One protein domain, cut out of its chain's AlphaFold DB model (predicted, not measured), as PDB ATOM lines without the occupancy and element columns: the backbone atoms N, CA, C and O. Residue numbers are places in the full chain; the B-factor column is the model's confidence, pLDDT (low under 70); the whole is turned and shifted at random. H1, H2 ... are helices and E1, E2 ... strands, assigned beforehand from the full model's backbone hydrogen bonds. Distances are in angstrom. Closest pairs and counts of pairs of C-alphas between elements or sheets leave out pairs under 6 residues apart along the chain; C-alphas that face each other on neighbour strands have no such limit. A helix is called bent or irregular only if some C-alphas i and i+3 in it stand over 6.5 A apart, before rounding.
ATOM      1  N   LEU A 452     369.474 259.400 129.885       94.44
ATOM      2  CA  LEU A 452     369.671 260.845 129.782       94.44
ATOM      3  C   LEU A 452     371.127 261.263 129.538       94.44
ATOM      4  O   LEU A 452     371.443 262.448 129.660       94.44
ATOM      5  N   ARG A 453     372.042 260.342 129.200       91.81
ATOM      6  CA  ARG A 453     373.476 260.673 129.067       91.81
ATOM      7  C   ARG A 453     373.767 261.750 128.028       91.81
ATOM      8  O   ARG A 453     374.633 262.588 128.278       91.81
ATOM      9  N   LEU A 454     372.995 261.800 126.939       91.88
ATOM     10  CA  LEU A 454     373.078 262.866 125.926       91.88
ATOM     11  C   LEU A 454     372.820 264.268 126.508       91.88
ATOM     12  O   LEU A 454     373.319 265.256 125.980       91.88
ATOM     13  N   PHE A 455     372.080 264.359 127.615       95.88
ATOM     14  CA  PHE A 455     371.757 265.604 128.313       95.88
ATOM     15  C   PHE A 455     372.504 265.765 129.645       95.88
ATOM     16  O   PHE A 455     372.231 266.722 130.365       95.88
ATOM     17  N   SER A 456     373.448 264.880 129.989       93.75
ATOM     18  CA  SER A 456     374.139 264.887 131.292       93.75
ATOM     19  C   SER A 456     374.766 266.244 131.629       93.75
ATOM     20  O   SER A 456     374.459 266.815 132.672       93.75
ATOM     21  N   GLU A 457     375.541 266.827 130.709       93.75
ATOM     22  CA  GLU A 457     376.145 268.154 130.891       93.75
ATOM     23  C   GLU A 457     375.081 269.252 131.077       93.75
ATOM     24  O   GLU A 457     375.197 270.104 131.963       93.75
ATOM     25  N   ARG A 458     374.004 269.218 130.280       94.44
ATOM     26  CA  ARG A 458     372.898 270.187 130.373       94.44
ATOM     27  C   ARG A 458     372.188 270.097 131.717       94.44
ATOM     28  O   ARG A 458     371.939 271.124 132.348       94.44
ATOM     29  N   ILE A 459     371.903 268.880 132.171       96.38
ATOM     30  CA  ILE A 459     371.300 268.604 133.474       96.38
ATOM     31  C   ILE A 459     372.238 269.083 134.585       96.38
ATOM     32  O   ILE A 459     371.793 269.751 135.512       96.38
ATOM     33  N   GLU A 460     373.541 268.822 134.492       95.06
ATOM     34  CA  GLU A 460     374.519 269.265 135.487       95.06
ATOM     35  C   GLU A 460     374.602 270.791 135.626       95.06
ATOM     36  O   GLU A 460     374.769 271.297 136.742       95.06
ATOM     37  N   GLN A 461     374.439 271.521 134.524       95.12
ATOM     38  CA  GLN A 461     374.541 272.980 134.479       95.12
ATOM     39  C   GLN A 461     373.211 273.702 134.761       95.12
ATOM     40  O   GLN A 461     373.227 274.886 135.101       95.12
ATOM     41  N   ASN A 462     372.065 273.022 134.655       95.88
ATOM     42  CA  ASN A 462     370.741 273.629 134.784       95.88
ATOM     43  C   ASN A 462     370.011 273.162 136.057       95.88
ATOM     44  O   ASN A 462     369.490 272.048 136.134       95.88
ATOM     45  N   SER A 463     369.916 274.045 137.059       94.75
ATOM     46  CA  SER A 463     369.231 273.758 138.329       94.75
ATOM     47  C   SER A 463     367.749 273.417 138.161       94.75
ATOM     48  O   SER A 463     367.219 272.631 138.945       94.75
ATOM     49  N   THR A 464     367.084 273.975 137.147       95.56
ATOM     50  CA  THR A 464     365.679 273.683 136.848       95.56
ATOM     51  C   THR A 464     365.527 272.247 136.356       95.56
ATOM     52  O   THR A 464     364.695 271.519 136.890       95.56
ATOM     53  N   LEU A 465     366.379 271.787 135.429       96.88
ATOM     54  CA  LEU A 465     366.351 270.394 134.956       96.88
ATOM     55  C   LEU A 465     366.649 269.394 136.082       96.88
ATOM     56  O   LEU A 465     365.932 268.402 136.215       96.88
ATOM     57  N   LYS A 466     367.635 269.679 136.948       96.38
ATOM     58  CA  LYS A 466     367.883 268.851 138.147       96.38
ATOM     59  C   LYS A 466     366.651 268.759 139.033       96.38
ATOM     60  O   LYS A 466     366.303 267.677 139.490       96.38
ATOM     61  N   ASN A 467     365.981 269.884 139.267       96.44
ATOM     62  CA  ASN A 467     364.810 269.887 140.129       96.44
ATOM     63  C   ASN A 467     363.623 269.124 139.523       96.44
ATOM     64  O   ASN A 467     362.879 268.491 140.267       96.44
ATOM     65  N   VAL A 468     363.456 269.149 138.196       97.06
ATOM     66  CA  VAL A 468     362.439 268.344 137.501       97.06
ATOM     67  C   VAL A 468     362.694 266.842 137.710       97.06
ATOM     68  O   VAL A 468     361.748 266.105 137.975       97.06
ATOM     69  N   LEU A 469     363.956 266.395 137.676       96.94
ATOM     70  CA  LEU A 469     364.339 265.007 137.987       96.94
ATOM     71  C   LEU A 469     364.084 264.647 139.462       96.94
ATOM     72  O   LEU A 469     363.525 263.595 139.756       96.94
ATOM     73  N   GLU A 470     364.408 265.536 140.404       97.00
ATOM     74  CA  GLU A 470     364.102 265.319 141.830       97.00
ATOM     75  C   GLU A 470     362.582 265.246 142.100       97.00
ATOM     76  O   GLU A 470     362.117 264.479 142.954       97.00
ATOM     77  N   LEU A 471     361.784 266.035 141.367       96.94
ATOM     78  CA  LEU A 471     360.323 265.958 141.410       96.94
ATOM     79  C   LEU A 471     359.825 264.632 140.823       96.94
ATOM     80  O   LEU A 471     358.941 264.015 141.416       96.94
ATOM     81  N   GLN A 472     360.389 264.189 139.695       97.12
ATOM     82  CA  GLN A 472     360.086 262.890 139.092       97.12
ATOM     83  C   GLN A 472     360.298 261.759 140.103       97.12
ATOM     84  O   GLN A 472     359.383 260.967 140.321       97.12
ATOM     85  N   GLU A 473     361.457 261.708 140.761       96.25
ATOM     86  CA  GLU A 473     361.768 260.703 141.784       96.25
ATOM     87  C   GLU A 473     360.745 260.733 142.933       96.25
ATOM     88  O   GLU A 473     360.193 259.703 143.330       96.25
ATOM     89  N   SER A 474     360.409 261.932 143.421       95.81
ATOM     90  CA  SER A 474     359.422 262.109 144.494       95.81
ATOM     91  C   SER A 474     358.013 261.668 144.090       95.81
ATOM     92  O   SER A 474     357.292 261.093 144.899       95.81
ATOM     93  N   VAL A 475     357.583 261.926 142.854       95.06
ATOM     94  CA  VAL A 475     356.270 261.471 142.370       95.06
ATOM     95  C   VAL A 475     356.271 259.960 142.133       95.06
ATOM     96  O   VAL A 475     355.317 259.286 142.513       95.06
ATOM     97  N   ASN A 476     357.337 259.408 141.555       94.81
ATOM     98  CA  ASN A 476     357.395 258.002 141.150       94.81
ATOM     99  C   ASN A 476     357.540 257.030 142.332       94.81
ATOM    100  O   ASN A 476     357.205 255.854 142.197       94.81
ATOM    101  N   THR A 477     357.989 257.523 143.489       93.56
ATOM    102  CA  THR A 477     358.042 256.779 144.759       93.56
ATOM    103  C   THR A 477     356.715 256.774 145.522       93.56
ATOM    104  O   THR A 477     356.542 255.985 146.456       93.56
ATOM    105  N   TYR A 478     355.743 257.603 145.125       91.88
ATOM    106  CA  TYR A 478     354.406 257.573 145.705       91.88
ATOM    107  C   TYR A 478     353.668 256.286 145.319       91.88
ATOM    108  O   TYR A 478     353.594 255.906 144.152       91.88
ATOM    109  N   THR A 479     353.041 255.642 146.303       86.69
ATOM    110  CA  THR A 479     352.192 254.466 146.096       86.69
ATOM    111  C   THR A 479     350.746 254.785 146.458       86.69
ATOM    112  O   THR A 479     350.479 255.564 147.370       86.69
ATOM    113  N   TYR A 480     349.787 254.167 145.764       79.38
ATOM    114  CA  TYR A 480     348.359 254.380 146.040       79.38
ATOM    115  C   TYR A 480     347.939 253.917 147.449       79.38
ATOM    116  O   TYR A 480     346.971 254.428 148.003       79.38
ATOM    117  N   GLU A 481     348.689 252.990 148.049       85.31
ATOM    118  CA  GLU A 481     348.482 252.526 149.430       85.31
ATOM    119  C   GLU A 481     348.926 253.557 150.485       85.31
ATOM    120  O   GLU A 481     348.743 253.350 151.686       85.31
ATOM    121  N   ASN A 482     349.528 254.674 150.064       84.19
ATOM    122  CA  ASN A 482     349.908 255.741 150.972       84.19
ATOM    123  C   ASN A 482     348.651 256.407 151.571       84.19
ATOM    124  O   ASN A 482     347.762 256.823 150.825       84.19
ATOM    125  N   PRO A 483     348.565 256.568 152.907       85.12
ATOM    126  CA  PRO A 483     347.407 257.196 153.544       85.12
ATOM    127  C   PRO A 483     347.265 258.690 153.215       85.12
ATOM    128  O   PRO A 483     346.190 259.256 153.409       85.12
ATOM    129  N   GLN A 484     348.338 259.340 152.756       89.25
ATOM    130  CA  GLN A 484     348.348 260.742 152.354       89.25
ATOM    131  C   GLN A 484     348.000 260.886 150.874       89.25
ATOM    132  O   GLN A 484     348.387 260.075 150.027       89.25
ATOM    133  N   ARG A 485     347.319 261.982 150.531       89.00
ATOM    134  CA  ARG A 485     347.151 262.371 149.122       89.00
ATOM    135  C   ARG A 485     348.498 262.793 148.531       89.00
ATOM    136  O   ARG A 485     349.355 263.279 149.263       89.00
ATOM    137  N   LEU A 486     348.670 262.686 147.209       91.75
ATOM    138  CA  LEU A 486     349.936 263.035 146.544       91.75
ATOM    139  C   LEU A 486     350.459 264.434 146.933       91.75
ATOM    140  O   LEU A 486     351.633 264.572 147.250       91.75
ATOM    141  N   ASN A 487     349.609 265.465 146.982       92.81
ATOM    142  CA  ASN A 487     350.030 266.806 147.411       92.81
ATOM    143  C   ASN A 487     350.555 266.848 148.853       92.81
ATOM    144  O   ASN A 487     351.488 267.590 149.141       92.81
ATOM    145  N   GLU A 488     349.939 266.102 149.769       93.06
ATOM    146  CA  GLU A 488     350.364 266.028 151.171       93.06
ATOM    147  C   GLU A 488     351.669 265.247 151.298       93.06
ATOM    148  O   GLU A 488     352.567 265.669 152.022       93.06
ATOM    149  N   TYR A 489     351.795 264.158 150.540       94.44
ATOM    150  CA  TYR A 489     353.013 263.367 150.458       94.44
ATOM    151  C   TYR A 489     354.192 264.193 149.933       94.44
ATOM    152  O   TYR A 489     355.242 264.242 150.572       94.44
ATOM    153  N   LEU A 490     354.004 264.910 148.820       95.31
ATOM    154  CA  LEU A 490     355.049 265.743 148.223       95.31
ATOM    155  C   LEU A 490     355.525 266.841 149.180       95.31
ATOM    156  O   LEU A 490     356.715 267.107 149.229       95.31
ATOM    157  N   ARG A 491     354.650 267.421 150.014       95.50
ATOM    158  CA  ARG A 491     355.057 268.408 151.041       95.50
ATOM    159  C   ARG A 491     356.000 267.843 152.107       95.50
ATOM    160  O   ARG A 491     356.671 268.609 152.794       95.50
ATOM    161  N   ASN A 492     356.052 266.521 152.249       94.06
ATOM    162  CA  ASN A 492     356.943 265.829 153.177       94.06
ATOM    163  C   ASN A 492     358.198 265.256 152.489       94.06
ATOM    164  O   ASN A 492     359.078 264.740 153.188       94.06
ATOM    165  N   SER A 493     358.298 265.341 151.157       95.62
ATOM    166  CA  SER A 493     359.409 264.770 150.392       95.62
ATOM    167  C   SER A 493     360.688 265.604 150.505       95.62
ATOM    168  O   SER A 493     360.673 266.782 150.876       95.62
ATOM    169  N   ASP A 494     361.824 264.990 150.177       95.19
ATOM    170  CA  ASP A 494     363.112 265.685 150.191       95.19
ATOM    171  C   ASP A 494     363.225 266.729 149.076       95.19
ATOM    172  O   ASP A 494     363.823 267.782 149.298       95.19
ATOM    173  N   TRP A 495     362.576 266.502 147.929       96.62
ATOM    174  CA  TRP A 495     362.429 267.518 146.885       96.62
ATOM    175  C   TRP A 495     361.804 268.802 147.438       96.62
ATOM    176  O   TRP A 495     362.368 269.884 147.267       96.62
ATOM    177  N   TYR A 496     360.685 268.702 148.165       96.94
ATOM    178  CA  TYR A 496     359.995 269.883 148.689       96.94
ATOM    179  C   TYR A 496     360.870 270.645 149.684       96.94
ATOM    180  O   TYR A 496     360.977 271.865 149.595       96.94
ATOM    181  N   LYS A 497     361.564 269.941 150.589       95.50
ATOM    182  CA  LYS A 497     362.482 270.565 151.562       95.50
ATOM    183  C   LYS A 497     363.632 271.323 150.893       95.50
ATOM    184  O   LYS A 497     364.097 272.312 151.452       95.50
ATOM    185  N   LYS A 498     364.109 270.849 149.738       94.50
ATOM    186  CA  LYS A 498     365.181 271.493 148.962       94.50
ATOM    187  C   LYS A 498     364.676 272.674 148.131       94.50
ATOM    188  O   LYS A 498     365.373 273.676 148.014       94.50
ATOM    189  N   TYR A 499     363.497 272.539 147.528       94.06
ATOM    190  CA  TYR A 499     362.966 273.486 146.547       94.06
ATOM    191  C   TYR A 499     362.167 274.642 147.174       94.06
ATOM    192  O   TYR A 499     362.161 275.765 146.662       94.06
ATOM    193  N   VAL A 500     361.470 274.381 148.281       93.56
ATOM    194  CA  VAL A 500     360.559 275.348 148.898       93.56
ATOM    195  C   VAL A 500     361.281 276.222 149.916       93.56
ATOM    196  O   VAL A 500     361.940 275.742 150.834       93.56
ATOM    197  N   THR A 501     361.097 277.530 149.771       93.25
ATOM    198  CA  THR A 501     361.551 278.567 150.696       93.25
ATOM    199  C   THR A 501     360.346 279.214 151.374       93.25
ATOM    200  O   THR A 501     359.218 279.123 150.889       93.25
ATOM    201  N   GLU A 502     360.565 279.933 152.478       92.44
ATOM    202  CA  GLU A 502     359.483 280.680 153.145       92.44
ATOM    203  C   GLU A 502     358.792 281.691 152.208       92.44
ATOM    204  O   GLU A 502     357.603 281.958 152.359       92.44
ATOM    205  N   GLU A 503     359.501 282.206 151.199       91.94
ATOM    206  CA  GLU A 503     358.958 283.162 150.228       91.94
ATOM    207  C   GLU A 503     358.027 282.516 149.191       91.94
ATOM    208  O   GLU A 503     357.048 283.135 148.773       91.94
ATOM    209  N   ASN A 504     358.308 281.280 148.757       91.81
ATOM    210  CA  ASN A 504     357.534 280.615 147.702       91.81
ATOM    211  C   ASN A 504     356.530 279.571 148.230       91.81
ATOM    212  O   ASN A 504     355.690 279.104 147.456       91.81
ATOM    213  N   LYS A 505     356.564 279.246 149.528       94.12
ATOM    214  CA  LYS A 505     355.779 278.176 150.160       94.12
ATOM    215  C   LYS A 505     354.288 278.216 149.864       94.12
ATOM    216  O   LYS A 505     353.745 277.240 149.356       94.12
ATOM    217  N   GLU A 506     353.623 279.341 150.130       93.62
ATOM    218  CA  GLU A 506     352.173 279.463 149.911       93.62
ATOM    219  C   GLU A 506     351.806 279.231 148.436       93.62
ATOM    220  O   GLU A 506     350.819 278.562 148.117       93.62
ATOM    221  N   ARG A 507     352.648 279.730 147.520       92.25
ATOM    222  CA  ARG A 507     352.487 279.535 146.077       92.25
ATOM    223  C   ARG A 507     352.652 278.062 145.702       92.25
ATOM    224  O   ARG A 507     351.781 277.524 145.021       92.25
ATOM    225  N   VAL A 508     353.728 277.412 146.148       93.69
ATOM    226  CA  VAL A 508     354.013 275.997 145.849       93.69
ATOM    227  C   VAL A 508     352.932 275.084 146.424       93.69
ATOM    228  O   VAL A 508     352.402 274.235 145.711       93.69
ATOM    229  N   ASP A 509     352.510 275.309 147.666       94.44
ATOM    230  CA  ASP A 509     351.448 274.528 148.302       94.44
ATOM    231  C   ASP A 509     350.133 274.597 147.532       94.44
ATOM    232  O   ASP A 509     349.435 273.581 147.402       94.44
ATOM    233  N   ARG A 510     349.805 275.782 147.007       91.94
ATOM    234  CA  ARG A 510     348.628 275.991 146.168       91.94
ATOM    235  C   ARG A 510     348.765 275.301 144.810       91.94
ATOM    236  O   ARG A 510     347.794 274.694 144.364       91.94
ATOM    237  N   ILE A 511     349.943 275.352 144.182       93.06
ATOM    238  CA  ILE A 511     350.230 274.657 142.915       93.06
ATOM    239  C   ILE A 511     350.020 273.149 143.072       93.06
ATOM    240  O   ILE A 511     349.273 272.562 142.289       93.06
ATOM    241  N   LEU A 512     350.617 272.541 144.104       93.81
ATOM    242  CA  LEU A 512     350.481 271.107 144.377       93.81
ATOM    243  C   LEU A 512     349.016 270.726 144.601       93.81
ATOM    244  O   LEU A 512     348.520 269.788 143.990       93.81
ATOM    245  N   MET A 513     348.295 271.498 145.420       90.38
ATOM    246  CA  MET A 513     346.879 271.247 145.689       90.38
ATOM    247  C   MET A 513     346.042 271.237 144.402       90.38
ATOM    248  O   MET A 513     345.266 270.307 144.196       90.38
ATOM    249  N   LEU A 514     346.200 272.250 143.543       87.38
ATOM    250  CA  LEU A 514     345.410 272.393 142.314       87.38
ATOM    251  C   LEU A 514     345.776 271.352 141.249       87.38
ATOM    252  O   LEU A 514     344.905 270.898 140.514       87.38
ATOM    253  N   SER A 515     347.048 270.968 141.174       88.06
ATOM    254  CA  SER A 515     347.562 270.121 140.093       88.06
ATOM    255  C   SER A 515     347.397 268.621 140.360       88.06
ATOM    256  O   SER A 515     347.406 267.829 139.422       88.06
ATOM    257  N   THR A 516     347.192 268.221 141.621       85.31
ATOM    258  CA  THR A 516     347.000 266.813 142.021       85.31
ATOM    259  C   THR A 516     345.592 266.533 142.565       85.31
ATOM    260  O   THR A 516     345.393 265.577 143.315       85.31
ATOM    261  N   THR A 517     344.608 267.396 142.273       75.25
ATOM    262  CA  THR A 517     343.235 267.219 142.788       75.25
ATOM    263  C   THR A 517     342.543 266.005 142.158       75.25
ATOM    264  O   THR A 517     341.784 265.310 142.832       75.25
ATOM    265  N   ALA A 518     342.797 265.741 140.873       72.69
ATOM    266  CA  ALA A 518     342.243 264.592 140.167       72.69
ATOM    267  C   ALA A 518     342.997 263.318 140.571       72.69
ATOM    268  O   ALA A 518     344.163 263.151 140.225       72.69
ATOM    269  N   GLN A 519     342.322 262.425 141.296       68.75
ATOM    270  CA  GLN A 519     342.870 261.131 141.690       68.75
ATOM    271  C   GLN A 519     342.106 260.018 140.992       68.75
ATOM    272  O   GLN A 519     340.933 259.771 141.273       68.75
ATOM    273  N   VAL A 520     342.802 259.332 140.095       80.38
ATOM    274  CA  VAL A 520     342.357 258.055 139.550       80.38
ATOM    275  C   VAL A 520     343.144 256.969 140.275       80.38
ATOM    276  O   VAL A 520     344.323 257.146 140.590       80.38
ATOM    277  N   LYS A 521     342.485 255.854 140.606       82.81
ATOM    278  CA  LYS A 521     343.137 254.740 141.302       82.81
ATOM    279  C   LYS A 521     344.391 254.316 140.529       82.81
ATOM    280  O   LYS A 521     344.309 254.077 139.329       82.81
ATOM    281  N   ASN A 522     345.521 254.216 141.233       85.19
ATOM    282  CA  ASN A 522     346.849 253.915 140.676       85.19
ATOM    283  C   ASN A 522     347.402 254.948 139.671       85.19
ATOM    284  O   ASN A 522     348.344 254.637 138.956       85.19
ATOM    285  N   GLN A 523     346.841 256.160 139.610       90.19
ATOM    286  CA  GLN A 523     347.291 257.244 138.727       90.19
ATOM    287  C   GLN A 523     347.290 258.585 139.479       90.19
ATOM    288  O   GLN A 523     346.402 259.426 139.279       90.19
ATOM    289  N   PRO A 524     348.244 258.770 140.404       88.94
ATOM    290  CA  PRO A 524     348.223 259.871 141.366       88.94
ATOM    291  C   PRO A 524     348.449 261.252 140.736       88.94
ATOM    292  O   PRO A 524     347.987 262.251 141.289       88.94
ATOM    293  N   LEU A 525     349.121 261.316 139.584       93.50
ATOM    294  CA  LEU A 525     349.327 262.531 138.804       93.50
ATOM    295  C   LEU A 525     348.846 262.307 137.367       93.50
ATOM    296  O   LEU A 525     349.188 261.315 136.744       93.50
ATOM    297  N   GLN A 526     348.028 263.216 136.842       92.81
ATOM    298  CA  GLN A 526     347.518 263.154 135.466       92.81
ATOM    299  C   GLN A 526     348.386 264.012 134.533       92.81
ATOM    300  O   GLN A 526     348.969 264.995 134.987       92.81
ATOM    301  N   CYS A 527     348.411 263.715 133.228       94.81
ATOM    302  CA  CYS A 527     349.225 264.443 132.239       94.81
ATOM    303  C   CYS A 527     348.985 265.965 132.252       94.81
ATOM    304  O   CYS A 527     349.932 266.746 132.331       94.81
ATOM    305  N   VAL A 528     347.715 266.395 132.274       94.19
ATOM    306  CA  VAL A 528     347.334 267.818 132.371       94.19
ATOM    307  C   VAL A 528     347.754 268.419 133.719       94.19
ATOM    308  O   VAL A 528     348.266 269.537 133.767       94.19
ATOM    309  N   GLY A 529     347.592 267.666 134.812       94.44
ATOM    310  CA  GLY A 529     348.019 268.087 136.149       94.44
ATOM    311  C   GLY A 529     349.530 268.311 136.224       94.44
ATOM    312  O   GLY A 529     349.977 269.327 136.750       94.44
ATOM    313  N   PHE A 530     350.320 267.420 135.622       96.31
ATOM    314  CA  PHE A 530     351.772 267.556 135.545       96.31
ATOM    315  C   PHE A 530     352.204 268.820 134.796       96.31
ATOM    316  O   PHE A 530     352.981 269.600 135.338       96.31
ATOM    317  N   VAL A 531     351.676 269.080 133.594       96.38
ATOM    318  CA  VAL A 531     352.080 270.276 132.828       96.38
ATOM    319  C   VAL A 531     351.610 271.578 133.487       96.38
ATOM    320  O   VAL A 531     352.333 272.573 133.459       96.38
ATOM    321  N   MET A 532     350.450 271.574 134.160       94.25
ATOM    322  CA  MET A 532     350.008 272.701 134.992       94.25
ATOM    323  C   MET A 532     350.977 272.955 136.147       94.25
ATOM    324  O   MET A 532     351.401 274.092 136.353       94.25
ATOM    325  N   MET A 533     351.360 271.896 136.864       95.38
ATOM    326  CA  MET A 533     352.339 271.962 137.943       95.38
ATOM    327  C   MET A 533     353.677 272.510 137.435       95.38
ATOM    328  O   MET A 533     354.178 273.490 137.983       95.38
ATOM    329  N   ALA A 534     354.210 271.947 136.347       96.69
ATOM    330  CA  ALA A 534     355.474 272.364 135.748       96.69
ATOM    331  C   ALA A 534     355.458 273.842 135.326       96.69
ATOM    332  O   ALA A 534     356.390 274.572 135.650       96.69
ATOM    333  N   SER A 535     354.372 274.317 134.700       95.00
ATOM    334  CA  SER A 535     354.263 275.713 134.237       95.00
ATOM    335  C   SER A 535     354.352 276.765 135.344       95.00
ATOM    336  O   SER A 535     354.721 277.910 135.090       95.00
ATOM    337  N   TRP A 536     354.025 276.393 136.582       93.88
ATOM    338  CA  TRP A 536     354.100 277.295 137.724       93.88
ATOM    339  C   TRP A 536     355.333 277.082 138.603       93.88
ATOM    340  O   TRP A 536     355.779 278.034 139.250       93.88
ATOM    341  N   LEU A 537     355.864 275.858 138.659       95.06
ATOM    342  CA  LEU A 537     357.097 275.555 139.390       95.06
ATOM    343  C   LEU A 537     358.346 276.022 138.632       95.06
ATOM    344  O   LEU A 537     359.331 276.396 139.260       95.06
ATOM    345  N   TYR A 538     358.313 276.046 137.301       95.19
ATOM    346  CA  TYR A 538     359.503 276.280 136.480       95.19
ATOM    347  C   TYR A 538     359.311 277.470 135.537       95.19
ATOM    348  O   TYR A 538     359.279 277.283 134.322       95.19
ATOM    349  N   PRO A 539     359.162 278.701 136.066       91.25
ATOM    350  CA  PRO A 539     358.945 279.893 135.246       91.25
ATOM    351  C   PRO A 539     360.130 280.231 134.325       91.25
ATOM    352  O   PRO A 539     359.978 281.052 133.424       91.25
ATOM    353  N   GLU A 540     361.303 279.627 134.540       93.12
ATOM    354  CA  GLU A 540     362.473 279.750 133.664       93.12
ATOM    355  C   GLU A 540     362.290 279.000 132.337       93.12
ATOM    356  O   GLU A 540     362.954 279.321 131.353       93.12
ATOM    357  N   ILE A 541     361.382 278.019 132.300       94.50
ATOM    358  CA  ILE A 541     360.964 277.335 131.080       94.50
ATOM    359  C   ILE A 541     359.661 278.010 130.617       94.50
ATOM    360  O   ILE A 541     358.718 278.106 131.406       94.50
ATOM    361  N   PRO A 542     359.554 278.485 129.361       94.38
ATOM    362  CA  PRO A 542     358.394 279.235 128.876       94.38
ATOM    363  C   PRO A 542     357.192 278.316 128.584       94.38
ATOM    364  O   PRO A 542     356.731 278.201 127.450       94.38
ATOM    365  N   ILE A 543     356.671 277.659 129.621       96.38
ATOM    366  CA  ILE A 543     355.581 276.686 129.536       96.38
ATOM    367  C   ILE A 543     354.229 277.417 129.578       96.38
ATOM    368  O   ILE A 543     353.945 278.127 130.549       96.38
ATOM    369  N   PRO A 544     353.338 277.242 128.586       94.69
ATOM    370  CA  PRO A 544     352.017 277.854 128.627       94.69
ATOM    371  C   PRO A 544     351.136 277.219 129.713       94.69
ATOM    372  O   PRO A 544     351.015 275.999 129.817       94.69
ATOM    373  N   TYR A 545     350.453 278.054 130.499       92.44
ATOM    374  CA  TYR A 545     349.502 277.579 131.502       92.44
ATOM    375  C   TYR A 545     348.177 277.141 130.858       92.44
ATOM    376  O   TYR A 545     347.451 277.955 130.288       92.44
ATOM    377  N   VAL A 546     347.827 275.861 130.998       92.44
ATOM    378  CA  VAL A 546     346.630 275.264 130.371       92.44
ATOM    379  C   VAL A 546     345.424 275.127 131.303       92.44
ATOM    380  O   VAL A 546     344.329 274.828 130.843       92.44
ATOM    381  N   GLY A 547     345.568 275.385 132.608       86.06
ATOM    382  CA  GLY A 547     344.494 275.135 133.583       86.06
ATOM    383  C   GLY A 547     343.294 276.090 133.510       86.06
ATOM    384  O   GLY A 547     342.306 275.878 134.206       86.06
ATOM    385  N   SER A 548     343.363 277.133 132.675       85.19
ATOM    386  CA  SER A 548     342.219 278.010 132.368       85.19
ATOM    387  C   SER A 548     341.454 277.597 131.103       85.19
ATOM    388  O   SER A 548     340.453 278.227 130.760       85.19
ATOM    389  N   ALA A 549     341.901 276.543 130.412       87.44
ATOM    390  CA  ALA A 549     341.223 276.018 129.238       87.44
ATOM    391  C   ALA A 549     339.864 275.402 129.622       87.44
ATOM    392  O   ALA A 549     339.802 274.599 130.555       87.44
ATOM    393  N   PRO A 550     338.772 275.703 128.896       83.38
ATOM    394  CA  PRO A 550     337.510 274.983 129.029       83.38
ATOM    395  C   PRO A 550     337.608 273.646 128.276       83.38
ATOM    396  O   PRO A 550     337.004 273.476 127.218       83.38
ATOM    397  N   ALA A 551     338.439 272.742 128.788       84.62
ATOM    398  CA  ALA A 551     338.754 271.454 128.187       84.62
ATOM    399  C   ALA A 551     338.517 270.333 129.204       84.62
ATOM    400  O   ALA A 551     339.050 270.380 130.310       84.62
ATOM    401  N   ASP A 552     337.766 269.306 128.809       84.19
ATOM    402  CA  ASP A 552     337.531 268.107 129.623       84.19
ATOM    403  C   ASP A 552     338.653 267.066 129.442       84.19
ATOM    404  O   ASP A 552     338.702 266.051 130.136       84.19
ATOM    405  N   SER A 553     339.562 267.294 128.487       90.00
ATOM    406  CA  SER A 553     340.628 266.360 128.122       90.00
ATOM    407  C   SER A 553     341.833 267.052 127.486       90.00
ATOM    408  O   SER A 553     341.718 268.165 126.968       90.00
ATOM    409  N   ALA A 554     342.987 266.377 127.455       93.50
ATOM    410  CA  ALA A 554     344.187 266.896 126.792       93.50
ATOM    411  C   ALA A 554     343.932 267.175 125.301       93.50
ATOM    412  O   ALA A 554     344.372 268.194 124.771       93.50
ATOM    413  N   ARG A 555     343.119 266.332 124.647       93.75
ATOM    414  CA  ARG A 555     342.678 266.529 123.259       93.75
ATOM    415  C   ARG A 555     342.037 267.905 123.051       93.75
ATOM    416  O   ARG A 555     342.159 268.474 121.970       93.75
ATOM    417  N   GLU A 556     341.285 268.417 124.021       93.12
ATOM    418  CA  GLU A 556     340.509 269.666 123.923       93.12
ATOM    419  C   GLU A 556     341.312 270.940 124.155       93.12
ATOM    420  O   GLU A 556     340.813 272.027 123.874       93.12
ATOM    421  N   LEU A 557     342.583 270.806 124.528       94.50
ATOM    422  CA  LEU A 557     343.522 271.923 124.536       94.50
ATOM    423  C   LEU A 557     343.807 272.435 123.116       94.50
ATOM    424  O   LEU A 557     344.066 273.620 122.917       94.50
ATOM    425  N   ILE A 558     343.688 271.573 122.103       94.94
ATOM    426  CA  ILE A 558     343.794 272.000 120.709       94.94
ATOM    427  C   ILE A 558     342.436 272.532 120.219       94.94
ATOM    428  O   ILE A 558     341.432 271.820 120.297       94.94
ATOM    429  N   PRO A 559     342.374 273.744 119.634       93.12
ATOM    430  CA  PRO A 559     341.148 274.282 119.051       93.12
ATOM    431  C   PRO A 559     340.503 273.342 118.022       93.12
ATOM    432  O   PRO A 559     341.189 272.717 117.213       93.12
ATOM    433  N   GLU A 560     339.169 273.268 117.993       90.94
ATOM    434  CA  GLU A 560     338.431 272.435 117.024       90.94
ATOM    435  C   GLU A 560     338.799 272.738 115.568       90.94
ATOM    436  O   GLU A 560     338.947 271.816 114.770       90.94
ATOM    437  N   GLY A 561     339.032 274.010 115.233       89.00
ATOM    438  CA  GLY A 561     339.459 274.411 113.890       89.00
ATOM    439  C   GLY A 561     340.806 273.819 113.467       89.00
ATOM    440  O   GLY A 561     341.034 273.640 112.276       89.00
ATOM    441  N   LEU A 562     341.683 273.470 114.414       90.44
ATOM    442  CA  LEU A 562     342.923 272.757 114.111       90.44
ATOM    443  C   LEU A 562     342.734 271.234 114.112       90.44
ATOM    444  O   LEU A 562     343.386 270.555 113.335       90.44
ATOM    445  N   ARG A 563     341.831 270.687 114.931       88.38
ATOM    446  CA  ARG A 563     341.613 269.229 115.036       88.38
ATOM    447  C   ARG A 563     340.728 268.631 113.946       88.38
ATOM    448  O   ARG A 563     340.866 267.453 113.638       88.38
ATOM    449  N   ASN A 564     339.785 269.405 113.412       84.06
ATOM    450  CA  ASN A 564     338.763 268.898 112.487       84.06
ATOM    451  C   ASN A 564     339.241 268.815 111.030       84.06
ATOM    452  O   ASN A 564     338.501 268.337 110.173       84.06
ATOM    453  N   TYR A 565     340.458 269.277 110.744       80.94
ATOM    454  CA  TYR A 565     341.037 269.297 109.407       80.94
ATOM    455  C   TYR A 565     342.465 268.764 109.447       80.94
ATOM    456  O   TYR A 565     343.186 269.003 110.416       80.94
ATOM    457  N   THR A 566     342.863 268.080 108.372       80.12
ATOM    458  CA  THR A 566     344.249 267.662 108.160       80.12
ATOM    459  C   THR A 566     344.991 268.724 107.358       80.12
ATOM    460  O   THR A 566     344.642 269.005 106.211       80.12
ATOM    461  N   TYR A 567     346.022 269.312 107.951       81.31
ATOM    462  CA  TYR A 567     346.867 270.327 107.338       81.31
ATOM    463  C   TYR A 567     348.212 269.716 106.971       81.31
ATOM    464  O   TYR A 567     348.875 269.148 107.831       81.31
ATOM    465  N   LYS A 568     348.636 269.848 105.711       80.06
ATOM    466  CA  LYS A 568     350.018 269.514 105.329       80.06
ATOM    467  C   LYS A 568     350.988 270.525 105.944       80.06
ATOM    468  O   LYS A 568     351.834 270.171 106.755       80.06
ATOM    469  N   GLU A 569     350.760 271.795 105.631       84.94
ATOM    470  CA  GLU A 569     351.531 272.924 106.144       84.94
ATOM    471  C   GLU A 569     351.207 273.245 107.608       84.94
ATOM    472  O   GLU A 569     350.115 272.962 108.108       84.94
ATOM    473  N   LYS A 570     352.129 273.956 108.261       90.19
ATOM    474  CA  LYS A 570     351.955 274.473 109.621       90.19
ATOM    475  C   LYS A 570     350.859 275.537 109.656       90.19
ATOM    476  O   LYS A 570     350.888 276.524 108.919       90.19
ATOM    477  N   ARG A 571     349.897 275.361 110.555       92.25
ATOM    478  CA  ARG A 571     348.821 276.311 110.850       92.25
ATOM    479  C   ARG A 571     348.815 276.621 112.327       92.25
ATOM    480  O   ARG A 571     348.943 275.722 113.147       92.25
ATOM    481  N   SER A 572     348.618 277.888 112.667       92.56
ATOM    482  CA  SER A 572     348.538 278.325 114.057       92.56
ATOM    483  C   SER A 572     347.204 278.993 114.364       92.56
ATOM    484  O   SER A 572     346.673 279.721 113.525       92.56
ATOM    485  N   MET A 573     346.705 278.810 115.580       94.06
ATOM    486  CA  MET A 573     345.494 279.444 116.093       94.06
ATOM    487  C   MET A 573     345.708 279.854 117.550       94.06
ATOM    488  O   MET A 573     346.289 279.103 118.331       94.06
ATOM    489  N   ALA A 574     345.236 281.042 117.932       92.50
ATOM    490  CA  ALA A 574     345.221 281.435 119.337       92.50
ATOM    491  C   ALA A 574     344.263 280.529 120.124       92.50
ATOM    492  O   ALA A 574     343.167 280.220 119.653       92.50
ATOM    493  N   THR A 575     344.667 280.118 121.321       92.25
ATOM    494  CA  THR A 575     343.800 279.370 122.230       92.25
ATOM    495  C   THR A 575     342.958 280.334 123.063       92.25
ATOM    496  O   THR A 575     343.286 281.510 123.232       92.25
ATOM    497  N   ASN A 576     341.857 279.839 123.620       87.69
ATOM    498  CA  ASN A 576     340.993 280.604 124.524       87.69
ATOM    499  C   ASN A 576     341.559 280.740 125.952       87.69
ATOM    500  O   ASN A 576     340.913 281.347 126.799       87.69
ATOM    501  N   TYR A 577     342.762 280.216 126.199       89.88
ATOM    502  CA  TYR A 577     343.481 280.285 127.474       89.88
ATOM    503  C   TYR A 577     344.831 281.017 127.356       89.88
ATOM    504  O   TYR A 577     345.697 280.881 128.214       89.88
ATOM    505  N   GLY A 578     345.017 281.819 126.298       87.31
ATOM    506  CA  GLY A 578     346.157 282.738 126.176       87.31
ATOM    507  C   GLY A 578     347.438 282.143 125.580       87.31
ATOM    508  O   GLY A 578     348.481 282.785 125.649       87.31
ATOM    509  N   ALA A 579     347.370 280.958 124.970       93.88
ATOM    510  CA  ALA A 579     348.484 280.322 124.264       93.88
ATOM    511  C   ALA A 579     348.293 280.374 122.734       93.88
ATOM    512  O   ALA A 579     347.272 280.851 122.224       93.88
ATOM    513  N   GLN A 580     349.267 279.858 121.988       95.81
ATOM    514  CA  GLN A 580     349.151 279.580 120.558       95.81
ATOM    515  C   GLN A 580     349.227 278.068 120.333       95.81
ATOM    516  O   GLN A 580     350.185 277.423 120.750       95.81
ATOM    517  N   ALA A 581     348.218 277.509 119.670       95.94
ATOM    518  CA  ALA A 581     348.242 276.136 119.185       95.94
ATOM    519  C   ALA A 581     348.742 276.119 117.738       95.94
ATOM    520  O   ALA A 581     348.326 276.950 116.929       95.94
ATOM    521  N   ILE A 582     349.609 275.171 117.411       95.12
ATOM    522  CA  ILE A 582     350.173 274.944 116.084       95.12
ATOM    523  C   ILE A 582     349.854 273.503 115.697       95.12
ATOM    524  O   ILE A 582     349.988 272.600 116.518       95.12
ATOM    525  N   ALA A 583     349.420 273.289 114.461       93.31
ATOM    526  CA  ALA A 583     349.166 271.972 113.902       93.31
ATOM    527  C   ALA A 583     349.739 271.869 112.490       93.31
ATOM    528  O   ALA A 583     349.702 272.838 111.734       93.31
ATOM    529  N   GLY A 584     350.239 270.694 112.123       86.69
ATOM    530  CA  GLY A 584     350.717 270.425 110.769       86.69
ATOM    531  C   GLY A 584     351.180 268.982 110.609       86.69
ATOM    532  O   GLY A 584     351.657 268.374 111.566       86.69
ATOM    533  N   GLY A 585     351.013 268.443 109.405       77.88
ATOM    534  CA  GLY A 585     351.513 267.128 109.005       77.88
ATOM    535  C   GLY A 585     353.022 267.108 108.752       77.88
ATOM    536  O   GLY A 585     353.631 266.051 108.801       77.88
ATOM    537  N   GLU A 586     353.625 268.276 108.518       75.25
ATOM    538  CA  GLU A 586     355.069 268.469 108.308       75.25
ATOM    539  C   GLU A 586     355.775 269.073 109.538       75.25
ATOM    540  O   GLU A 586     356.810 269.728 109.409       75.25
ATOM    541  N   LEU A 587     355.204 268.940 110.741       90.44
ATOM    542  CA  LEU A 587     355.922 269.328 111.958       90.44
ATOM    543  C   LEU A 587     357.054 268.328 112.204       90.44
ATOM    544  O   LEU A 587     356.800 267.203 112.631       90.44
ATOM    545  N   SER A 588     358.277 268.760 111.922       91.88
ATOM    546  CA  SER A 588     359.524 268.033 112.189       91.88
ATOM    547  C   SER A 588     359.972 268.234 113.634       91.88
ATOM    548  O   SER A 588     359.469 269.132 114.320       91.88
ATOM    549  N   ILE A 589     360.950 267.463 114.104       94.94
ATOM    550  CA  ILE A 589     361.490 267.632 115.456       94.94
ATOM    551  C   ILE A 589     362.078 269.036 115.670       94.94
ATOM    552  O   ILE A 589     362.063 269.577 116.777       94.94
ATOM    553  N   ASP A 590     362.543 269.675 114.592       95.62
ATOM    554  CA  ASP A 590     363.116 271.015 114.626       95.62
ATOM    555  C   ASP A 590     362.097 272.105 114.975       95.62
ATOM    556  O   ASP A 590     362.494 273.177 115.437       95.62
ATOM    557  N   ASP A 591     360.800 271.831 114.830       95.12
ATOM    558  CA  ASP A 591     359.730 272.776 115.155       95.12
ATOM    559  C   ASP A 591     359.446 272.913 116.648       95.12
ATOM    560  O   ASP A 591     358.867 273.918 117.080       95.12
ATOM    561  N   TYR A 592     359.870 271.915 117.418       96.69
ATOM    562  CA  TYR A 592     359.725 271.859 118.861       96.69
ATOM    563  C   TYR A 592     360.863 272.623 119.538       96.69
ATOM    564  O   TYR A 592     362.025 272.542 119.129       96.69
ATOM    565  N   ASN A 593     360.526 273.359 120.591       97.06
ATOM    566  CA  ASN A 593     361.434 274.159 121.403       97.06
ATOM    567  C   ASN A 593     361.193 273.900 122.898       97.06
ATOM    568  O   ASN A 593     360.076 273.542 123.279       97.06
ATOM    569  N   PRO A 594     362.200 274.120 123.763       97.38
ATOM    570  CA  PRO A 594     362.010 274.056 125.210       97.38
ATOM    571  C   PRO A 594     360.842 274.940 125.675       97.38
ATOM    572  O   PRO A 594     360.746 276.105 125.289       97.38
ATOM    573  N   GLY A 595     359.950 274.383 126.495       97.62
ATOM    574  CA  GLY A 595     358.707 275.022 126.946       97.62
ATOM    575  C   GLY A 595     357.471 274.709 126.104       97.62
ATOM    576  O   GLY A 595     356.351 274.909 126.577       97.62
ATOM    577  N   ASP A 596     357.637 274.162 124.899       98.25
ATOM    578  CA  ASP A 596     356.504 273.692 124.109       98.25
ATOM    579  C   ASP A 596     355.800 272.517 124.788       98.25
ATOM    580  O   ASP A 596     356.432 271.606 125.326       98.25
ATOM    581  N   LEU A 597     354.474 272.497 124.678       98.38
ATOM    582  CA  LEU A 597     353.670 271.334 125.020       98.38
ATOM    583  C   LEU A 597     353.338 270.563 123.746       98.38
ATOM    584  O   LEU A 597     352.703 271.113 122.843       98.38
ATOM    585  N   PHE A 598     353.717 269.289 123.672       97.44
ATOM    586  CA  PHE A 598     353.205 268.408 122.625       97.44
ATOM    587  C   PHE A 598     351.837 267.877 123.056       97.44
ATOM    588  O   PHE A 598     351.645 267.505 124.216       97.44
ATOM    589  N   VAL A 599     350.879 267.839 122.131       96.69
ATOM    590  CA  VAL A 599     349.526 267.354 122.421       96.69
ATOM    591  C   VAL A 599     349.131 266.271 121.435       96.69
ATOM    592  O   VAL A 599     349.124 266.466 120.223       96.69
ATOM    593  N   ARG A 600     348.724 265.132 121.982       94.38
ATOM    594  CA  ARG A 600     348.085 264.054 121.243       94.38
ATOM    595  C   ARG A 600     346.580 264.218 121.283       94.38
ATOM    596  O   ARG A 600     345.999 264.540 122.320       94.38
ATOM    597  N   VAL A 601     345.944 263.968 120.146       91.81
ATOM    598  CA  VAL A 601     344.481 264.020 120.006       91.81
ATOM    599  C   VAL A 601     343.845 262.635 119.908       91.81
ATOM    600  O   VAL A 601     342.619 262.523 119.937       91.81
ATOM    601  N   ASP A 602     344.661 261.594 119.783       89.06
ATOM    602  CA  ASP A 602     344.301 260.186 119.885       89.06
ATOM    603  C   ASP A 602     344.391 259.695 121.342       89.06
ATOM    604  O   ASP A 602     344.793 260.430 122.238       89.06
ATOM    605  N   GLY A 603     343.957 258.467 121.612       85.12
ATOM    606  CA  GLY A 603     343.955 257.897 122.962       85.12
ATOM    607  C   GLY A 603     342.688 257.109 123.269       85.12
ATOM    608  O   GLY A 603     341.835 256.903 122.401       85.12
ATOM    609  N   ALA A 604     342.571 256.660 124.519       83.44
ATOM    610  CA  ALA A 604     341.410 255.904 124.970       83.44
ATOM    611  C   ALA A 604     340.134 256.763 124.883       83.44
ATOM    612  O   ALA A 604     340.185 257.967 125.144       83.44
ATOM    613  N   PRO A 605     338.980 256.181 124.518       85.75
ATOM    614  CA  PRO A 605     337.726 256.916 124.512       85.75
ATOM    615  C   PRO A 605     337.319 257.278 125.945       85.75
ATOM    616  O   PRO A 605     337.269 256.424 126.828       85.75
ATOM    617  N   MET A 606     336.985 258.546 126.168       82.31
ATOM    618  CA  MET A 606     336.392 259.017 127.410       82.31
ATOM    619  C   MET A 606     335.013 258.402 127.601       82.31
ATOM    620  O   MET A 606     334.167 258.421 126.699       82.31
ATOM    621  N   ALA A 607     334.747 257.933 128.811       74.88
ATOM    622  CA  ALA A 607     333.407 257.530 129.187       74.88
ATOM    623  C   ALA A 607     332.447 258.733 129.161       74.88
ATOM    624  O   ALA A 607     332.786 259.843 129.568       74.88
ATOM    625  N   GLY A 608     331.248 258.514 128.626       79.44
ATOM    626  CA  GLY A 608     330.220 259.541 128.441       79.44
ATOM    627  C   GLY A 608     330.206 260.163 127.043       79.44
ATOM    628  O   GLY A 608     329.146 260.206 126.424       79.44
ATOM    629  N   THR A 609     331.354 260.597 126.509       82.69
ATOM    630  CA  THR A 609     331.405 261.241 125.177       82.69
ATOM    631  C   THR A 609     331.869 260.311 124.058       82.69
ATOM    632  O   THR A 609     331.588 260.582 122.892       82.69
ATOM    633  N   GLY A 610     332.617 259.250 124.384       85.19
ATOM    634  CA  GLY A 610     333.275 258.376 123.410       85.19
ATOM    635  C   GLY A 610     334.434 259.036 122.651       85.19
ATOM    636  O   GLY A 610     335.066 258.383 121.822       85.19
ATOM    637  N   LYS A 611     334.736 260.317 122.911       87.88
ATOM    638  CA  LYS A 611     335.850 261.035 122.278       87.88
ATOM    639  C   LYS A 611     337.184 260.605 122.901       87.88
ATOM    640  O   LYS A 611     337.205 260.354 124.101       87.88
ATOM    641  N   PRO A 612     338.300 260.572 122.155       89.88
ATOM    642  CA  PRO A 612     339.608 260.253 122.730       89.88
ATOM    643  C   PRO A 612     340.043 261.252 123.812       89.88
ATOM    644  O   PRO A 612     339.844 262.457 123.643       89.88
ATOM    645  N   THR A 613     340.687 260.763 124.874       90.00
ATOM    646  CA  THR A 613     341.249 261.575 125.971       90.00
ATOM    647  C   THR A 613     342.381 262.501 125.516       90.00
ATOM    648  O   THR A 613     342.590 263.569 126.094       90.00
ATOM    649  N   GLY A 614     343.133 262.117 124.485       93.56
ATOM    650  CA  GLY A 614     344.397 262.779 124.183       93.56
ATOM    651  C   GLY A 614     345.489 262.448 125.200       93.56
ATOM    652  O   GLY A 614     345.284 261.677 126.142       93.56
ATOM    653  N   HIS A 615     346.638 263.090 125.015       95.81
ATOM    654  CA  HIS A 615     347.755 263.126 125.962       95.81
ATOM    655  C   HIS A 615     348.505 264.450 125.812       95.81
ATOM    656  O   HIS A 615     348.415 265.094 124.767       95.81
ATOM    657  N   ILE A 616     349.226 264.868 126.845       97.19
ATOM    658  CA  ILE A 616     350.028 266.090 126.821       97.19
ATOM    659  C   ILE A 616     351.330 265.877 127.585       97.19
ATOM    660  O   ILE A 616     351.348 265.234 128.635       97.19
ATOM    661  N   GLY A 617     352.403 266.462 127.073       97.94
ATOM    662  CA  GLY A 617     353.670 266.566 127.777       97.94
ATOM    663  C   GLY A 617     354.429 267.812 127.357       97.94
ATOM    664  O   GLY A 617     353.906 268.649 126.627       97.94
ATOM    665  N   LEU A 618     355.652 267.933 127.849       97.94
ATOM    666  CA  LEU A 618     356.486 269.122 127.803       97.94
ATOM    667  C   LEU A 618     357.845 268.796 127.180       97.94
ATOM    668  O   LEU A 618     358.468 267.794 127.526       97.94
ATOM    669  N   ILE A 619     358.333 269.684 126.323       98.56
ATOM    670  CA  ILE A 619     359.727 269.696 125.881       98.56
ATOM    671  C   ILE A 619     360.555 270.448 126.928       98.56
ATOM    672  O   ILE A 619     360.355 271.644 127.142       98.56
ATOM    673  N   LEU A 620     361.463 269.750 127.609       98.19
ATOM    674  CA  LEU A 620     362.322 270.310 128.655       98.19
ATOM    675  C   LEU A 620     363.566 270.991 128.084       98.19
ATOM    676  O   LEU A 620     363.934 272.071 128.541       98.19
ATOM    677  N   ASP A 621     364.215 270.353 127.112       97.75
ATOM    678  CA  ASP A 621     365.449 270.844 126.499       97.75
ATOM    679  C   ASP A 621     365.598 270.316 125.061       97.75
ATOM    680  O   ASP A 621     364.890 269.395 124.642       97.75
ATOM    681  N   LYS A 622     366.514 270.912 124.296       97.56
ATOM    682  CA  LYS A 622     366.808 270.567 122.903       97.56
ATOM    683  C   LYS A 622     368.295 270.728 122.621       97.56
ATOM    684  O   LYS A 622     368.865 271.794 122.849       97.56
ATOM    685  N   ILE A 623     368.903 269.697 122.050       96.56
ATOM    686  CA  ILE A 623     370.309 269.708 121.639       96.56
ATOM    687  C   ILE A 623     370.469 269.223 120.198       96.56
ATOM    688  O   ILE A 623     369.532 268.719 119.577       96.56
ATOM    689  N   LYS A 624     371.686 269.394 119.682       94.56
ATOM    690  CA  LYS A 624     372.188 268.669 118.521       94.56
ATOM    691  C   LYS A 624     373.141 267.589 119.023       94.56
ATOM    692  O   LYS A 624     373.980 267.901 119.868       94.56
ATOM    693  N   ASP A 625     372.983 266.359 118.555       87.69
ATOM    694  CA  ASP A 625     373.911 265.276 118.882       87.69
ATOM    695  C   ASP A 625     375.227 265.392 118.087       87.69
ATOM    696  O   ASP A 625     375.455 266.360 117.355       87.69
ATOM    697  N   GLU A 626     376.110 264.401 118.223       83.50
ATOM    698  CA  GLU A 626     377.414 264.370 117.543       83.50
ATOM    699  C   GLU A 626     377.309 264.375 116.006       83.50
ATOM    700  O   GLU A 626     378.264 264.749 115.324       83.50
ATOM    701  N   ARG A 627     376.146 264.009 115.451       82.50
ATOM    702  CA  ARG A 627     375.857 263.998 114.009       82.50
ATOM    703  C   ARG A 627     375.157 265.266 113.532       82.50
ATOM    704  O   ARG A 627     374.934 265.439 112.336       82.50
ATOM    705  N   GLY A 628     374.811 266.171 114.447       88.31
ATOM    706  CA  GLY A 628     374.026 267.363 114.140       88.31
ATOM    707  C   GLY A 628     372.523 267.095 114.006       88.31
ATOM    708  O   GLY A 628     371.783 267.979 113.548       88.31
ATOM    709  N   GLU A 629     372.051 265.919 114.421       90.88
ATOM    710  CA  GLU A 629     370.631 265.590 114.484       90.88
ATOM    711  C   GLU A 629     370.008 266.235 115.723       90.88
ATOM    712  O   GLU A 629     370.642 266.380 116.768       90.88
ATOM    713  N   THR A 630     368.766 266.704 115.598       96.06
ATOM    714  CA  THR A 630     368.057 267.282 116.743       96.06
ATOM    715  C   THR A 630     367.576 266.180 117.664       96.06
ATOM    716  O   THR A 630     366.960 265.214 117.224       96.06
ATOM    717  N   VAL A 631     367.796 266.395 118.956       96.38
ATOM    718  CA  VAL A 631     367.341 265.511 120.021       96.38
ATOM    719  C   VAL A 631     366.615 266.349 121.068       96.38
ATOM    720  O   VAL A 631     367.093 267.419 121.462       96.38
ATOM    721  N   LEU A 632     365.451 265.876 121.513       98.00
ATOM    722  CA  LEU A 632     364.638 266.534 122.534       98.00
ATOM    723  C   LEU A 632     364.711 265.770 123.853       98.00
ATOM    724  O   LEU A 632     364.637 264.542 123.870       98.00
ATOM    725  N   LEU A 633     364.794 266.514 124.955       98.31
ATOM    726  CA  LEU A 633     364.503 266.003 126.289       98.31
ATOM    727  C   LEU A 633     363.032 266.281 126.573       98.31
ATOM    728  O   LEU A 633     362.602 267.437 126.582       98.31
ATOM    729  N   VAL A 634     362.258 265.229 126.791       98.19
ATOM    730  CA  VAL A 634     360.804 265.299 126.911       98.19
ATOM    731  C   VAL A 634     360.382 264.803 128.280       98.19
ATOM    732  O   VAL A 634     360.957 263.852 128.802       98.19
ATOM    733  N   ALA A 635     359.370 265.444 128.858       98.25
ATOM    734  CA  ALA A 635     358.731 264.982 130.075       98.25
ATOM    735  C   ALA A 635     357.218 264.920 129.939       98.25
ATOM    736  O   ALA A 635     356.581 265.842 129.428       98.25
ATOM    737  N   ASP A 636     356.615 263.867 130.466       97.50
ATOM    738  CA  ASP A 636     355.172 263.794 130.642       97.50
ATOM    739  C   ASP A 636     354.795 262.992 131.881       97.50
ATOM    740  O   ASP A 636     355.653 262.534 132.636       97.50
ATOM    741  N   SER A 637     353.493 262.878 132.136       96.31
ATOM    742  CA  SER A 637     352.993 262.039 133.213       96.31
ATOM    743  C   SER A 637     351.780 261.239 132.786       96.31
ATOM    744  O   SER A 637     351.010 261.686 131.942       96.31
ATOM    745  N   ASN A 638     351.583 260.073 133.398       93.31
ATOM    746  CA  ASN A 638     350.438 259.195 133.158       93.31
ATOM    747  C   ASN A 638     350.347 258.630 131.730       93.31
ATOM    748  O   ASN A 638     349.282 258.170 131.318       93.31
ATOM    749  N   ARG A 639     351.453 258.619 130.976       91.06
ATOM    750  CA  ARG A 639     351.532 258.003 129.641       91.06
ATOM    751  C   ARG A 639     351.093 256.535 129.652       91.06
ATOM    752  O   ARG A 639     350.443 256.069 128.719       91.06
ATOM    753  N   HIS A 640     351.412 255.807 130.724       89.94
ATOM    754  CA  HIS A 640     351.112 254.379 130.867       89.94
ATOM    755  C   HIS A 640     349.915 254.077 131.763       89.94
ATOM    756  O   HIS A 640     349.692 252.907 132.080       89.94
ATOM    757  N   ASN A 641     349.116 255.093 132.113       89.38
ATOM    758  CA  ASN A 641     348.033 254.974 133.092       89.38
ATOM    759  C   ASN A 641     348.537 254.550 134.488       89.38
ATOM    760  O   ASN A 641     347.865 253.779 135.177       89.38
ATOM    761  N   ASP A 642     349.709 255.046 134.889       90.75
ATOM    762  CA  ASP A 642     350.384 254.792 136.172       90.75
ATOM    763  C   ASP A 642     350.582 256.061 137.028       90.75
ATOM    764  O   ASP A 642     351.067 255.999 138.156       90.75
ATOM    765  N   GLY A 643     350.224 257.226 136.482       92.06
ATOM    766  CA  GLY A 643     350.439 258.552 137.048       92.06
ATOM    767  C   GLY A 643     351.872 258.877 137.464       92.06
ATOM    768  O   GLY A 643     352.068 259.719 138.338       92.06
ATOM    769  N   ARG A 644     352.864 258.219 136.857       94.69
ATOM    770  CA  ARG A 644     354.290 258.515 137.052       94.69
ATOM    771  C   ARG A 644     354.730 259.636 136.126       94.69
ATOM    772  O   ARG A 644     354.067 259.885 135.121       94.69
ATOM    773  N   ILE A 645     355.809 260.331 136.471       97.25
ATOM    774  CA  ILE A 645     356.506 261.257 135.574       97.25
ATOM    775  C   ILE A 645     357.566 260.460 134.809       97.25
ATOM    776  O   ILE A 645     358.364 259.732 135.409       97.25
ATOM    777  N   LYS A 646     357.591 260.608 133.489       97.12
ATOM    778  CA  LYS A 646     358.603 260.032 132.601       97.12
ATOM    779  C   LYS A 646     359.422 261.158 132.000       97.12
ATOM    780  O   LYS A 646     358.844 262.154 131.571       97.12
ATOM    781  N   ILE A 647     360.742 261.003 131.999       97.94
ATOM    782  CA  ILE A 647     361.688 261.940 131.389       97.94
ATOM    783  C   ILE A 647     362.570 261.119 130.466       97.94
ATOM    784  O   ILE A 647     363.233 260.190 130.916       97.94
ATOM    785  N   PHE A 648     362.526 261.420 129.177       97.38
ATOM    786  CA  PHE A 648     363.083 260.550 128.152       97.38
ATOM    787  C   PHE A 648     363.548 261.341 126.937       97.38
ATOM    788  O   PHE A 648     363.198 262.511 126.743       97.38
ATOM    789  N   VAL A 649     364.370 260.681 126.130       95.94
ATOM    790  CA  VAL A 649     364.931 261.233 124.904       95.94
ATOM    791  C   VAL A 649     364.014 260.921 123.724       95.94
ATOM    792  O   VAL A 649     363.482 259.820 123.620       95.94
ATOM    793  N   VAL A 650     363.836 261.894 122.829       95.00
ATOM    794  CA  VAL A 650     363.083 261.734 121.576       95.00
ATOM    795  C   VAL A 650     363.951 262.187 120.409       95.00
ATOM    796  O   VAL A 650     364.449 263.319 120.412       95.00
ATOM    797  N   LYS A 651     364.120 261.312 119.415       92.31
ATOM    798  CA  LYS A 651     364.754 261.599 118.120       92.31
ATOM    799  C   LYS A 651     363.680 261.706 117.028       92.31
ATOM    800  O   LYS A 651     362.510 261.410 117.264       92.31
ATOM    801  N   GLU A 652     364.051 262.145 115.822       87.88
ATOM    802  CA  GLU A 652     363.097 262.306 114.701       87.88
ATOM    803  C   GLU A 652     362.341 260.996 114.401       87.88
ATOM    804  O   GLU A 652     361.137 261.018 114.153       87.88
ATOM    805  N   GLY A 653     363.030 259.852 114.495       84.00
ATOM    806  CA  GLY A 653     362.438 258.529 114.279       84.00
ATOM    807  C   GLY A 653     361.358 258.130 115.292       84.00
ATOM    808  O   GLY A 653     360.515 257.314 114.951       84.00
ATOM    809  N   ASP A 654     361.333 258.735 116.484       88.00
ATOM    810  CA  ASP A 654     360.389 258.406 117.566       88.00
ATOM    811  C   ASP A 654     359.107 259.260 117.534       88.00
ATOM    812  O   ASP A 654     358.217 259.134 118.385       88.00
ATOM    813  N   MET A 655     359.025 260.233 116.621       90.12
ATOM    814  CA  MET A 655     358.002 261.276 116.697       90.12
ATOM    815  C   MET A 655     356.575 260.747 116.532       90.12
ATOM    816  O   MET A 655     355.662 261.288 117.161       90.12
ATOM    817  N   ASP A 656     356.352 259.730 115.702       88.56
ATOM    818  CA  ASP A 656     355.010 259.175 115.488       88.56
ATOM    819  C   ASP A 656     354.503 258.454 116.748       88.56
ATOM    820  O   ASP A 656     353.342 258.598 117.152       88.56
ATOM    821  N   GLU A 657     355.400 257.745 117.417       87.50
ATOM    822  CA  GLU A 657     355.192 256.936 118.610       87.50
ATOM    823  C   GLU A 657     354.972 257.827 119.832       87.50
ATOM    824  O   GLU A 657     354.102 257.544 120.664       87.50
ATOM    825  N   VAL A 658     355.696 258.947 119.926       90.88
ATOM    826  CA  VAL A 658     355.632 259.863 121.071       90.88
ATOM    827  C   VAL A 658     354.595 260.967 120.872       90.88
ATOM    828  O   VAL A 658     353.723 261.132 121.735       90.88
ATOM    829  N   PHE A 659     354.655 261.705 119.760       92.69
ATOM    830  CA  PHE A 659     353.842 262.905 119.498       92.69
ATOM    831  C   PHE A 659     352.581 262.632 118.670       92.69
ATOM    832  O   PHE A 659     351.728 263.515 118.551       92.69
ATOM    833  N   GLY A 660     352.424 261.407 118.170       87.12
ATOM    834  CA  GLY A 660     351.305 260.987 117.338       87.12
ATOM    835  C   GLY A 660     351.632 261.071 115.847       87.12
ATOM    836  O   GLY A 660     352.385 261.934 115.396       87.12
ATOM    837  N   HIS A 661     351.026 260.168 115.077       82.81
ATOM    838  CA  HIS A 661     351.241 260.088 113.638       82.81
ATOM    839  C   HIS A 661     350.412 261.105 112.843       82.81
ATOM    840  O   HIS A 661     349.232 261.362 113.119       82.81
ATOM    841  N   GLY A 662     351.011 261.592 111.756       82.69
ATOM    842  CA  GLY A 662     350.361 262.441 110.773       82.69
ATOM    843  C   GLY A 662     350.330 263.875 111.265       82.69
ATOM    844  O   GLY A 662     351.355 264.545 111.290       82.69
ATOM    845  N   GLN A 663     349.152 264.372 111.644       87.81
ATOM    846  CA  GLN A 663     349.057 265.735 112.150       87.81
ATOM    847  C   GLN A 663     349.473 265.802 113.615       87.81
ATOM    848  O   GLN A 663     348.767 265.295 114.488       87.81
ATOM    849  N   ARG A 664     350.578 266.499 113.867       93.69
ATOM    850  CA  ARG A 664     351.102 266.754 115.209       93.69
ATOM    851  C   ARG A 664     350.625 268.108 115.715       93.69
ATOM    852  O   ARG A 664     350.212 268.965 114.926       93.69
ATOM    853  N   TYR A 665     350.665 268.290 117.032       95.69
ATOM    854  CA  TYR A 665     350.177 269.504 117.674       95.69
ATOM    855  C   TYR A 665     351.147 270.009 118.734       95.69
ATOM    856  O   TYR A 665     351.608 269.249 119.588       95.69
ATOM    857  N   ILE A 666     351.395 271.315 118.692       97.19
ATOM    858  CA  ILE A 666     352.196 272.055 119.663       97.19
ATOM    859  C   ILE A 666     351.297 273.107 120.307       97.19
ATOM    860  O   ILE A 666     350.532 273.779 119.617       97.19
ATOM    861  N   VAL A 667     351.400 273.290 121.617       97.38
ATOM    862  CA  VAL A 667     350.883 274.467 122.321       97.38
ATOM    863  C   VAL A 667     352.073 275.198 122.922       97.38
ATOM    864  O   VAL A 667     352.839 274.605 123.673       97.38
ATOM    865  N   ARG A 668     352.215 276.488 122.619       96.00
ATOM    866  CA  ARG A 668     353.312 277.320 123.128       96.00
ATOM    867  C   ARG A 668     352.843 278.676 123.620       96.00
ATOM    868  O   ARG A 668     351.735 279.115 123.292       96.00
ATOM    869  N   ILE A 669     353.681 279.337 124.417       93.06
ATOM    870  CA  ILE A 669     353.452 280.737 124.782       93.06
ATOM    871  C   ILE A 669     353.390 281.563 123.497       93.06
ATOM    872  O   ILE A 669     354.152 281.351 122.557       93.06
ATOM    873  N   ARG A 670     352.418 282.472 123.436       83.31
ATOM    874  CA  ARG A 670     352.251 283.362 122.296       83.31
ATOM    875  C   ARG A 670     353.336 284.436 122.345       83.31
ATOM    876  O   ARG A 670     353.402 285.171 123.331       83.31
TER     877      ARG A 670
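This is residues 452 to 670 of the 672 residues of an uncharacterized protein of Candidatus Dojkabacteria bacterium HGW-Dojkabacteria-1 (UniProt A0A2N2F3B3). A strongly twisted sheet of seven strands runs through the domain, with helices H2 and H6 covering its E4, E5 and E6 part on one face and short H9 on the other face. Farther from the sheet, H4 packs on H2 and H5 on H6, while H1 crosses over E4. The 219 printed residues hold nine named helices and seven named strands, in the order H1 to H8, E1 to E6, H9, E7. The sheet's order is E1 E2 E7 E3 E4 E5 E6, antiparallel throughout. The class is mixed, helices and strands, and the whole is compact, with a radius of gyration of the C-alphas of 17.1 A and spans of 49 by 48 by 29 A.

E1, residues 571 to 574, and E2, residues 579 to 584, form a hairpin, with N 571 and O 583 2.8 A apart. E7, residues 664 to 669, lies between E2 and E3, residues 597 to 600; N 582 and O 666 are 2.8 A apart, N 599 and O 665 3.0 A. E3, E4, residues 615 to 624, E5, residues 630 to 637, and E6, residues 645 to 650, form a meander, each strand the antiparallel neighbour of the one before; N 600 and O 615 are 2.8 A apart, N 618 and O 635 2.8 A, N 634 and O 648 2.9 A. These pairs are within hydrogen-bond range. H2, residues 463 to 476, and H6, residues 527 to 537, are on one face and H9, residues 652 to 659, on the other: three layers, with helices on both faces. H6 runs along E4, at a height over the sheet of 8.5 A; C-alphas 527 and 637 are its closest to E5, 4.6 A. H1, residues 453 to 461, runs across E4 at 88 degrees on the local plane. H2 touches H4, residues 494 to 499, at a shallow tilt of 29 degrees, opposite ways; the closest C-alphas, of Glu 470 and Trp 495, are 5.8 A apart. H5, residues 505 to 515, and H6 form a helical hairpin, closest at C-alphas 515 and 529, 4.5 A. H3, residues 486 to 490, only just touches H2 and H5, with 3 pairs of C-alphas within 8 A each. H7, residues 554 to 557, and H8, residues 560 to 563, are on the sheet. Every O i to N i+4 pair is within hydrogen-bond range in H2 to H6, 3 of 5 in H1 and 2 of 4 in H9; H7 and H8 are too short.

H1 begins at C-alpha 453 (373.476, 260.673, 129.067), and E7 ends at C-alpha 669 (353.452, 280.737, 124.782). E4 spans 26.1 A and bends by 60 degrees at residue 620; E5 spans 22.9 A, H2 19.9 A. H1 and H9 are irregular: C-alphas 454 and 457 are 7.9 A apart, 653 and 656 7.6 A.

The C-alphas farthest apart, of Pro 483 and Glu 569, are 50.1 A apart. The printed part has no cut. The links H5 to H6, H6 to H7, E2 to E3 and E3 to E4 are long. The mean pLDDT of the printed part is 91.7; residue 519 is under 70.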